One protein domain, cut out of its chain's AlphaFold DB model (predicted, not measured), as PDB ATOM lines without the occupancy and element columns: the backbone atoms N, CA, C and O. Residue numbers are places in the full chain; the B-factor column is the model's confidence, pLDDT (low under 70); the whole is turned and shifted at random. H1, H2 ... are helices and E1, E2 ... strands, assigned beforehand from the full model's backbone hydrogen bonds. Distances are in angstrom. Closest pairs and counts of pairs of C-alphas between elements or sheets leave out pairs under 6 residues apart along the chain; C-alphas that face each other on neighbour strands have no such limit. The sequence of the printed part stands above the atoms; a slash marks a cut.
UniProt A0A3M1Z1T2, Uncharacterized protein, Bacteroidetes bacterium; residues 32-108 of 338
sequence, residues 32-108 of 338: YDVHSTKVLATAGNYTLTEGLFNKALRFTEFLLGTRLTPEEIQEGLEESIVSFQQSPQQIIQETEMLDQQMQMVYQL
ATOM      1  N   TYR A  32     -28.304  46.028  32.378       82.94
ATOM      2  CA  TYR A  32     -29.097  46.939  31.565       82.94
ATOM      3  C   TYR A  32     -29.707  48.053  32.409       82.94
ATOM      4  O   TYR A  32     -30.321  47.798  33.446       82.94
ATOM      5  N   ASP A  33     -29.625  49.290  31.913       88.75
ATOM      6  CA  ASP A  33     -30.366  50.411  32.489       88.75
ATOM      7  C   ASP A  33     -31.851  50.315  32.100       88.75
ATOM      8  O   ASP A  33     -32.292  50.838  31.073       88.75
ATOM      9  N   VAL A  34     -32.634  49.620  32.929       89.69
ATOM     10  CA  VAL A  34     -34.095  49.484  32.775       89.69
ATOM     11  C   VAL A  34     -34.859  50.781  33.077       89.69
ATOM     12  O   VAL A  34     -36.070  50.851  32.862       89.69
ATOM     13  N   HIS A  35     -34.167  51.819  33.556       92.25
ATOM     14  CA  HIS A  35     -34.721  53.144  33.829       92.25
ATOM     15  C   HIS A  35     -34.310  54.188  32.778       92.25
ATOM     16  O   HIS A  35     -34.695  55.354  32.903       92.25
ATOM     17  N   SER A  36     -33.587  53.785  31.723       94.44
ATOM     18  CA  SER A  36     -33.180  54.687  30.648       94.44
ATOM     19  C   SER A  36     -34.395  55.352  29.996       94.44
ATOM     20  O   SER A  36     -35.333  54.706  29.512       94.44
ATOM     21  N   THR A  37     -34.363  56.682  29.962       96.06
ATOM     22  CA  THR A  37     -35.395  57.530  29.346       96.06
ATOM     23  C   THR A  37     -35.075  57.881  27.894       96.06
ATOM     24  O   THR A  37     -35.828  58.616  27.251       96.06
ATOM     25  N   LYS A  38     -33.969  57.355  27.350       97.25
ATOM     26  CA  LYS A  38     -33.570  57.566  25.959       97.25
ATOM     27  C   LYS A  38     -34.651  57.027  25.027       97.25
ATOM     28  O   LYS A  38     -34.990  55.850  25.074       97.25
ATOM     29  N   VAL A  39     -35.190  57.896  24.178       97.81
ATOM     30  CA  VAL A  39     -36.251  57.543  23.229       97.81
ATOM     31  C   VAL A  39     -35.654  56.784  22.045       97.81
ATOM     32  O   VAL A  39     -34.725  57.272  21.403       97.81
ATOM     33  N   LEU A  40     -36.210  55.609  21.752       95.38
ATOM     34  CA  LEU A  40     -35.859  54.771  20.603       95.38
ATOM     35  C   LEU A  40     -36.850  54.948  19.446       95.38
ATOM     36  O   LEU A  40     -36.446  54.987  18.288       95.38
ATOM     37  N   ALA A  41     -38.142  55.100  19.753       97.44
ATOM     38  CA  ALA A  41     -39.185  55.368  18.766       97.44
ATOM     39  C   ALA A  41     -40.368  56.134  19.376       97.44
ATOM     40  O   ALA A  41     -40.591  56.115  20.588       97.44
ATOM     41  N   THR A  42     -41.157  56.791  18.526       98.12
ATOM     42  CA  THR A  42     -42.389  57.491  18.914       98.12
ATOM     43  C   THR A  42     -43.551  57.081  18.011       98.12
ATOM     44  O   THR A  42     -43.370  56.840  16.818       98.12
ATOM     45  N   ALA A  43     -44.749  56.980  18.587       97.62
ATOM     46  CA  ALA A  43     -45.980  56.668  17.863       97.62
ATOM     47  C   ALA A  43     -47.162  57.379  18.539       97.62
ATOM     48  O   ALA A  43     -47.568  57.043  19.655       97.62
ATOM     49  N   GLY A  44     -47.700  58.412  17.882       96.00
ATOM     50  CA  GLY A  44     -48.693  59.299  18.490       96.00
ATOM     51  C   GLY A  44     -48.138  59.990  19.741       96.00
ATOM     52  O   GLY A  44     -47.116  60.667  19.670       96.00
ATOM     53  N   ASN A  45     -48.804  59.795  20.882       97.50
ATOM     54  CA  ASN A  45     -48.406  60.357  22.180       97.50
ATOM     55  C   ASN A  45     -47.572  59.386  23.035       97.50
ATOM     56  O   ASN A  45     -47.343  59.654  24.213       97.50
ATOM     57  N   TYR A  46     -47.156  58.252  22.471       98.19
ATOM     58  CA  TYR A  46     -46.390  57.229  23.174       98.19
ATOM     59  C   TYR A  46     -44.934  57.218  22.710       98.19
ATOM     60  O   TYR A  46     -44.622  57.495  21.548       98.19
ATOM     61  N   THR A  47     -44.048  56.826  23.623       97.88
ATOM     62  CA  THR A  47     -42.607  56.704  23.389       97.88
ATOM     63  C   THR A  47     -42.127  55.319  23.799       97.88
ATOM     64  O   THR A  47     -42.342  54.916  24.942       97.88
ATOM     65  N   LEU A  48     -41.429  54.625  22.903       96.81
ATOM     66  CA  LEU A  48     -40.629  53.458  23.251       96.81
ATOM     67  C   LEU A  48     -39.260  53.953  23.719       96.81
ATOM     68  O   LEU A  48     -38.549  54.609  22.954       96.81
ATOM     69  N   THR A  49     -38.904  53.672  24.968       98.00
ATOM     70  CA  THR A  49     -37.600  54.032  25.538       98.00
ATOM     71  C   THR A  49     -36.653  52.839  25.554       98.00
ATOM     72  O   THR A  49     -37.072  51.684  25.491       98.00
ATOM     73  N   GLU A  50     -35.362  53.123  25.683       95.50
ATOM     74  CA  GLU A  50     -34.330  52.112  25.904       95.50
ATOM     75  C   GLU A  50     -34.578  51.325  27.193       95.50
ATOM     76  O   GLU A  50     -34.411  50.114  27.186       95.50
ATOM     77  N   GLY A  51     -35.098  51.956  28.254       94.62
ATOM     78  CA  GLY A  51     -35.496  51.249  29.474       94.62
ATOM     79  C   GLY A  51     -36.574  50.183  29.239       94.62
ATOM     80  O   GLY A  51     -36.450  49.071  29.745       94.62
ATOM     81  N   LEU A  52     -37.598  50.476  28.424       94.56
ATOM     82  CA  LEU A  52     -38.633  49.498  28.058       94.56
ATOM     83  C   LEU A  52     -38.048  48.330  27.257       94.56
ATOM     84  O   LEU A  52     -38.317  47.173  27.567       94.56
ATOM     85  N   PHE A  53     -37.210  48.624  26.262       95.12
ATOM     86  CA  PHE A  53     -36.542  47.582  25.483       95.12
ATOM     87  C   PHE A  53     -35.630  46.707  26.362       95.12
ATOM     88  O   PHE A  53     -35.681  45.482  26.289       95.12
ATOM     89  N   ASN A  54     -34.872  47.326  27.268       93.19
ATOM     90  CA  ASN A  54     -33.982  46.642  28.204       93.19
ATOM     91  C   ASN A  54     -34.721  45.682  29.152       93.19
ATOM     92  O   ASN A  54     -34.179  44.633  29.496       93.19
ATOM     93  N   LYS A  55     -35.964  45.991  29.550       92.44
ATOM     94  CA  LYS A  55     -36.809  45.066  30.328       92.44
ATOM     95  C   LYS A  55     -37.116  43.788  29.542       92.44
ATOM     96  O   LYS A  55     -36.931  42.688  30.065       92.44
ATOM     97  N   ALA A  56     -37.533  43.927  28.283       91.44
ATOM     98  CA  ALA A  56     -37.814  42.792  27.401       91.44
ATOM     99  C   ALA A  56     -36.545  41.981  27.078       91.44
ATOM    100  O   ALA A  56     -36.580  40.749  27.055       91.44
ATOM    101  N   LEU A  57     -35.412  42.662  26.891       90.62
ATOM    102  CA  LEU A  57     -34.113  42.035  26.663       90.62
ATOM    103  C   LEU A  57     -33.678  41.182  27.860       90.62
ATOM    104  O   LEU A  57     -33.359  40.008  27.692       90.62
ATOM    105  N   ARG A  58     -33.748  41.734  29.076       89.19
ATOM    106  CA  ARG A  58     -33.428  41.009  30.315       89.19
ATOM    107  C   ARG A  58     -34.293  39.761  30.490       89.19
ATOM    108  O   ARG A  58     -33.774  38.705  30.840       89.19
ATOM    109  N   PHE A  59     -35.594  39.868  30.223       92.19
ATOM    110  CA  PHE A  59     -36.494  38.715  30.229       92.19
ATOM    111  C   PHE A  59     -36.081  37.660  29.195       92.19
ATOM    112  O   PHE A  59     -36.037  36.473  29.505       92.19
ATOM    113  N   THR A  60     -35.741  38.092  27.980       92.31
ATOM    114  CA  THR A  60     -35.316  37.187  26.908       92.31
ATOM    115  C   THR A  60     -34.056  36.423  27.307       92.31
ATOM    116  O   THR A  60     -34.040  35.200  27.239       92.31
ATOM    117  N   GLU A  61     -33.026  37.099  27.809       90.44
ATOM    118  CA  GLU A  61     -31.792  36.433  28.252       90.44
ATOM    119  C   GLU A  61     -32.012  35.494  29.441       90.44
ATOM    120  O   GLU A  61     -31.423  34.414  29.479       90.44
ATOM    121  N   PHE A  62     -32.904  35.853  30.371       91.00
ATOM    122  CA  PHE A  62     -33.330  34.955  31.445       91.00
ATOM    123  C   PHE A  62     -33.931  33.656  30.889       91.00
ATOM    124  O   PHE A  62     -33.557  32.565  31.315       91.00
ATOM    125  N   LEU A  63     -34.827  33.744  29.901       92.88
ATOM    126  CA  LEU A  63     -35.416  32.554  29.285       92.88
ATOM    127  C   LEU A  63     -34.393  31.703  28.549       92.88
ATOM    128  O   LEU A  63     -34.447  30.474  28.622       92.88
ATOM    129  N   LEU A  64     -33.473  32.338  27.834       92.44
ATOM    130  CA  LEU A  64     -32.491  31.640  27.012       92.44
ATOM    131  C   LEU A  64     -31.322  31.089  27.835       92.44
ATOM    132  O   LEU A  64     -30.620  30.201  27.356       92.44
ATOM    133  N   GLY A  65     -31.118  31.579  29.062       88.62
ATOM    134  CA  GLY A  65     -29.994  31.185  29.917       88.62
ATOM    135  C   GLY A  65     -28.637  31.602  29.342       88.62
ATOM    136  O   GLY A  65     -27.603  31.053  29.710       88.62
ATOM    137  N   THR A  66     -28.632  32.543  28.398       88.56
ATOM    138  CA  THR A  66     -27.437  33.010  27.693       88.56
ATOM    139  C   THR A  66     -27.598  34.466  27.276       88.56
ATOM    140  O   THR A  66     -28.713  34.976  27.161       88.56
ATOM    141  N   ARG A  67     -26.464  35.124  27.028       86.38
ATOM    142  CA  ARG A  67     -26.429  36.480  26.479       86.38
ATOM    143  C   ARG A  67     -26.739  36.477  24.992       86.38
ATOM    144  O   ARG A  67     -26.288  35.584  24.273       86.38
ATOM    145  N   LEU A  68     -27.442  37.513  24.552       88.12
ATOM    146  CA  LEU A  68     -27.654  37.779  23.135       88.12
ATOM    147  C   LEU A  68     -26.440  38.472  22.514       88.12
ATOM    148  O   LEU A  68     -25.763  39.282  23.156       88.12
ATOM    149  N   THR A  69     -26.171  38.179  21.242       91.12
ATOM    150  CA  THR A  69     -25.154  38.922  20.484       91.12
ATOM    151  C   THR A  69     -25.661  40.325  20.119       91.12
ATOM    152  O   THR A  69     -26.873  40.556  20.089       91.12
ATOM    153  N   PRO A  70     -24.774  41.287  19.801       91.94
ATOM    154  CA  PRO A  70     -25.196  42.613  19.343       91.94
ATOM    155  C   PRO A  70     -26.149  42.573  18.141       91.94
ATOM    156  O   PRO A  70     -27.064  43.386  18.056       91.94
ATOM    157  N   GLU A  71     -25.958  41.615  17.233       93.94
ATOM    158  CA  GLU A  71     -26.820  41.409  16.068       93.94
ATOM    159  C   GLU A  71     -28.219  40.934  16.479       93.94
ATOM    160  O   GLU A  71     -29.207  41.470  15.986       93.94
ATOM    161  N   GLU A  72     -28.313  39.989  17.419       93.19
ATOM    162  CA  GLU A  72     -29.590  39.492  17.953       93.19
ATOM    163  C   GLU A  72     -30.342  40.586  18.727       93.19
ATOM    164  O   GLU A  72     -31.563  40.712  18.614       93.19
ATOM    165  N   ILE A  73     -29.614  41.427  19.472       92.62
ATOM    166  CA  ILE A  73     -30.178  42.597  20.160       92.62
ATOM    167  C   ILE A  73     -30.724  43.603  19.141       92.62
ATOM    168  O   ILE A  73     -31.833  44.108  19.310       92.62
ATOM    169  N   GLN A  74     -29.968  43.894  18.078       93.31
ATOM    170  CA  GLN A  74     -30.396  44.823  17.033       93.31
ATOM    171  C   GLN A  74     -31.636  44.303  16.290       93.31
ATOM    172  O   GLN A  74     -32.575  45.065  16.066       93.31
ATOM    173  N   GLU A  75     -31.679  43.010  15.970       92.50
ATOM    174  CA  GLU A  75     -32.837  42.368  15.344       92.50
ATOM    175  C   GLU A  75     -34.084  42.452  16.245       92.50
ATOM    176  O   GLU A  75     -35.162  42.852  15.798       92.50
ATOM    177  N   GLY A  76     -33.931  42.157  17.542       92.19
ATOM    178  CA  GLY A  76     -35.008  42.291  18.526       92.19
ATOM    179  C   GLY A  76     -35.492  43.734  18.700       92.19
ATOM    180  O   GLY A  76     -36.692  43.973  18.871       92.19
ATOM    181  N   LEU A  77     -34.586  44.713  18.618       93.94
ATOM    182  CA  LEU A  77     -34.927  46.134  18.664       93.94
ATOM    183  C   LEU A  77     -35.753  46.552  17.442       93.94
ATOM    184  O   LEU A  77     -36.767  47.234  17.589       93.94
ATOM    185  N   GLU A  78     -35.344  46.137  16.245       94.38
ATOM    186  CA  GLU A  78     -36.065  46.430  15.004       94.38
ATOM    187  C   GLU A  78     -37.485  45.844  15.023       94.38
ATOM    188  O   GLU A  78     -38.448  46.563  14.734       94.38
ATOM    189  N   GLU A  79     -37.646  44.587  15.454       93.38
ATOM    190  CA  GLU A  79     -38.964  43.952  15.615       93.38
ATOM    191  C   GLU A  79     -39.826  44.673  16.669       93.38
ATOM    192  O   GLU A  79     -41.027  44.898  16.464       93.38
ATOM    193  N   SER A  80     -39.208  45.109  17.772       93.44
ATOM    194  CA  SER A  80     -39.880  45.859  18.839       93.44
ATOM    195  C   SER A  80     -40.379  47.224  18.361       93.44
ATOM    196  O   SER A  80     -41.503  47.611  18.680       93.44
ATOM    197  N   ILE A  81     -39.589  47.948  17.558       94.56
ATOM    198  CA  ILE A  81     -39.990  49.243  16.984       94.56
ATOM    199  C   ILE A  81     -41.182  49.066  16.037       94.56
ATOM    200  O   ILE A  81     -42.143  49.834  16.126       94.56
ATOM    201  N   VAL A  82     -41.151  48.055  15.161       94.19
ATOM    202  CA  VAL A  82     -42.259  47.762  14.234       94.19
ATOM    203  C   VAL A  82     -43.540  47.430  15.004       94.19
ATOM    204  O   VAL A  82     -44.590  48.015  14.731       94.19
ATOM    205  N   SER A  83     -43.449  46.556  16.008       90.62
ATOM    206  CA  SER A  83     -44.591  46.165  16.848       90.62
ATOM    207  C   SER A  83     -45.149  47.356  17.639       90.62
ATOM    208  O   SER A  83     -46.362  47.571  17.703       90.62
ATOM    209  N   PHE A  84     -44.266  48.195  18.190       95.12
ATOM    210  CA  PHE A  84     -44.641  49.405  18.919       95.12
ATOM    211  C   PHE A  84     -45.373  50.422  18.037       95.12
ATOM    212  O   PHE A  84     -46.351  51.019  18.475       95.12
ATOM    213  N   GLN A  85     -44.949  50.613  16.788       96.00
ATOM    214  CA  GLN A  85     -45.622  51.536  15.868       96.00
ATOM    215  C   GLN A  85     -47.055  51.099  15.530       96.00
ATOM    216  O   GLN A  85     -47.894  51.949  15.228       96.00
ATOM    217  N   GLN A  86     -47.343  49.798  15.595       95.44
ATOM    218  CA  GLN A  86     -48.666  49.239  15.316       95.44
ATOM    219  C   GLN A  86     -49.606  49.352  16.525       95.44
ATOM    220  O   GLN A  86     -50.765  49.732  16.357       95.44
ATOM    221  N   SER A  87     -49.096  49.074  17.731       94.81
ATOM    222  CA  SER A  87     -49.897  49.013  18.964       94.81
ATOM    223  C   SER A  87     -49.156  49.611  20.175       94.81
ATOM    224  O   SER A  87     -48.861  48.900  21.138       94.81
ATOM    225  N   PRO A  88     -48.865  50.927  20.193       96.00
ATOM    226  CA  PRO A  88     -47.910  51.502  21.144       96.00
ATOM    227  C   PRO A  88     -48.343  51.406  22.608       96.00
ATOM    228  O   PRO A  88     -47.529  51.112  23.481       96.00
ATOM    229  N   GLN A  89     -49.631  51.624  22.892       96.25
ATOM    230  CA  GLN A  89     -50.165  51.507  24.248       96.25
ATOM    231  C   GLN A  89     -50.060  50.070  24.776       96.25
ATOM    232  O   GLN A  89     -49.680  49.871  25.928       96.25
ATOM    233  N   GLN A  90     -50.401  49.091  23.934       93.19
ATOM    234  CA  GLN A  90     -50.408  47.677  24.298       93.19
ATOM    235  C   GLN A  90     -48.991  47.194  24.617       93.19
ATOM    236  O   GLN A  90     -48.776  46.647  25.692       93.19
ATOM    237  N   ILE A  91     -48.014  47.500  23.756       91.62
ATOM    238  CA  ILE A  91     -46.614  47.098  23.964       91.62
ATOM    239  C   ILE A  91     -46.044  47.660  25.271       91.62
ATOM    240  O   ILE A  91     -45.361  46.942  26.001       91.62
ATOM    241  N   ILE A  92     -46.346  48.922  25.606       93.81
ATOM    242  CA  ILE A  92     -45.908  49.514  26.881       93.81
ATOM    243  C   ILE A  92     -46.535  48.759  28.057       93.81
ATOM    244  O   ILE A  92     -45.833  48.391  28.993       93.81
ATOM    245  N   GLN A  93     -47.850  48.521  28.015       92.94
ATOM    246  CA  GLN A  93     -48.567  47.839  29.094       92.94
ATOM    247  C   GLN A  93     -48.070  46.404  29.300       92.94
ATOM    248  O   GLN A  93     -47.843  45.997  30.436       92.94
ATOM    249  N   GLU A  94     -47.868  45.657  28.217       88.75
ATOM    250  CA  GLU A  94     -47.374  44.281  28.252       88.75
ATOM    251  C   GLU A  94     -45.942  44.204  28.789       88.75
ATOM    252  O   GLU A  94     -45.665  43.389  29.666       88.75
ATOM    253  N   THR A  95     -45.052  45.093  28.336       90.25
ATOM    254  CA  THR A  95     -43.663  45.158  28.825       90.25
ATOM    255  C   THR A  95     -43.600  45.488  30.318       90.25
ATOM    256  O   THR A  95     -42.840  44.869  31.057       90.25
ATOM    257  N   GLU A  96     -44.406  46.443  30.789       91.75
ATOM    258  CA  GLU A  96     -44.453  46.798  32.213       91.75
ATOM    259  C   GLU A  96     -45.050  45.673  33.067       91.75
ATOM    260  O   GLU A  96     -44.546  45.381  34.149       91.75
ATOM    261  N   MET A  97     -46.105  45.010  32.582       88.94
ATOM    262  CA  MET A  97     -46.699  43.865  33.273       88.94
ATOM    263  C   MET A  97     -45.707  42.702  33.377       88.94
ATOM    264  O   MET A  97     -45.585  42.094  34.440       88.94
ATOM    265  N   LEU A  98     -44.977  42.423  32.296       87.44
ATOM    266  CA  LEU A  98     -43.929  41.409  32.266       87.44
ATOM    267  C   LEU A  98     -42.819  41.723  33.273       87.44
ATOM    268  O   LEU A  98     -42.452  40.861  34.068       87.44
ATOM    269  N   ASP A  99     -42.312  42.957  33.279       87.75
ATOM    270  CA  ASP A  99     -41.282  43.380  34.232       87.75
ATOM    271  C   ASP A  99     -41.770  43.226  35.676       87.75
ATOM    272  O   ASP A  99     -41.066  42.640  36.492       87.75
ATOM    273  N   GLN A 100     -43.005  43.641  35.984       87.88
ATOM    274  CA  GLN A 100     -43.606  43.466  37.312       87.88
ATOM    275  C   GLN A 100     -43.690  41.999  37.746       87.88
ATOM    276  O   GLN A 100     -43.371  41.688  38.894       87.88
ATOM    277  N   GLN A 101     -44.095  41.093  36.851       83.88
ATOM    278  CA  GLN A 101     -44.108  39.655  37.139       83.88
ATOM    279  C   GLN A 101     -42.690  39.138  37.402       83.88
ATOM    280  O   GLN A 101     -42.454  38.402  38.363       83.88
ATOM    281  N   MET A 102     -41.730  39.582  36.591       85.06
ATOM    282  CA  MET A 102     -40.339  39.178  36.712       85.06
ATOM    283  C   MET A 102     -39.649  39.738  37.960       85.06
ATOM    284  O   MET A 102     -38.757  39.075  38.477       85.06
ATOM    285  N   GLN A 103     -40.081  40.875  38.522       85.19
ATOM    286  CA  GLN A 103     -39.533  41.388  39.789       85.19
ATOM    287  C   GLN A 103     -39.596  40.359  40.926       85.19
ATOM    288  O   GLN A 103     -38.689  40.331  41.752       85.19
ATOM    289  N   MET A 104     -40.616  39.493  40.960       81.12
ATOM    290  CA  MET A 104     -40.685  38.403  41.941       81.12
ATOM    291  C   MET A 104     -39.662  37.305  41.642       81.12
ATOM    292  O   MET A 104     -39.013  36.799  42.552       81.12
ATOM    293  N   VAL A 105     -39.486  36.965  40.364       82.75
ATOM    294  CA  VAL A 105     -38.520  35.954  39.907       82.75
ATOM    295  C   VAL A 105     -37.092  36.395  40.219       82.75
ATOM    296  O   VAL A 105     -36.294  35.609  40.716       82.75
ATOM    297  N   TYR A 106     -36.792  37.676  40.014       79.38
ATOM    298  CA  TYR A 106     -35.487  38.268  40.303       79.38
ATOM    299  C   TYR A 106     -35.145  38.326  41.799       79.38
ATOM    300  O   TYR A 106     -34.013  38.631  42.156       79.38
ATOM    301  N   GLN A 107     -36.103  38.048  42.681       80.75
ATOM    302  CA  GLN A 107     -35.878  37.969  44.126       80.75
ATOM    303  C   GLN A 107     -35.701  36.526  44.612       80.75
ATOM    304  O   GLN A 107     -35.417  36.309  45.791       80.75
ATOM    305  N   LEU A 108     -35.879  35.534  43.734       80.88
ATOM    306  CA  LEU A 108     -35.657  34.137  44.076       80.88
ATOM    307  C   LEU A 108     -34.159  33.872  44.239       80.88
ATOM    308  O   LEU A 108     -33.340  34.297  43.428       80.88
TER     309      LEU A 108
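This is residues 32 to 108 of the 338 residues of an uncharacterized protein of Bacteroidetes bacterium (UniProt A0A3M1Z1T2). Two long helices, H2 and H3, meet at a tight turn as a V; the small hairpin of E1 and E2 sits by its point, and H1 runs from the hairpin into the gap between the two arms. H1 packs on H3 and only just reaches H2. The printed part has 77 residues, with two named strands and then three named helices, in the order E1, E2, H1, H2, H3; the two-stranded sheet is antiparallel and the class is mostly helix. The whole is compact, with a radius of gyration of the C-alphas of 12.3 A and spans of 38 by 27 by 19 A.

E1, residues 39 to 43, and E2, residues 46 to 49, form a hairpin at 159 degrees, antiparallel; N 40 and O 48 are 2.8 A apart and N 48 and O 41 are 2.9 A apart, both within hydrogen-bond range. H1, residues 50 to 64, follows E2 directly. H2, residues 70 to 86, only just touches H1, with 3 pairs of C-alphas within 8 A, made by residues 53 to 57 of H1 and 73 to 80 of H2 alone; the closest C-alphas, of Phe 53 and Leu 77, are 7.2 A apart. Their steep tilt is 59 degrees, opposite ways. The closest C-alphas of E1 and H2, those of Ala 43 and Gln 85, are 5.5 A apart. H3, residues 88 to 105, touches H1 at a steep tilt of 51 degrees, the same way, closest at the C-alphas of Lys 55 and Asp 99, 6.2 A. H2 and H3 are close but not clearly touching, with the C-alphas of Phe 84 and Ile 91 closest at 5.9 A. Every O i to N i+4 pair is within hydrogen-bond range in H1 and H2, and 12 of 14 are in H3.

E1 begins at C-alpha 39, (-36.251, 57.543, 23.229). From first to last C-alpha, H1 measures 20.6 A, H2 24.7 A and H3 26.1 A. H3 ends at C-alpha 105, (-38.520, 35.954, 39.907).

The C-alphas of Gly 44 and Leu 108, the two farthest apart, are 38.2 A apart. The printed part has no cut, and the four links between the named elements are tight. The mean pLDDT of the printed part is 91.9, and no printed residue is under 70.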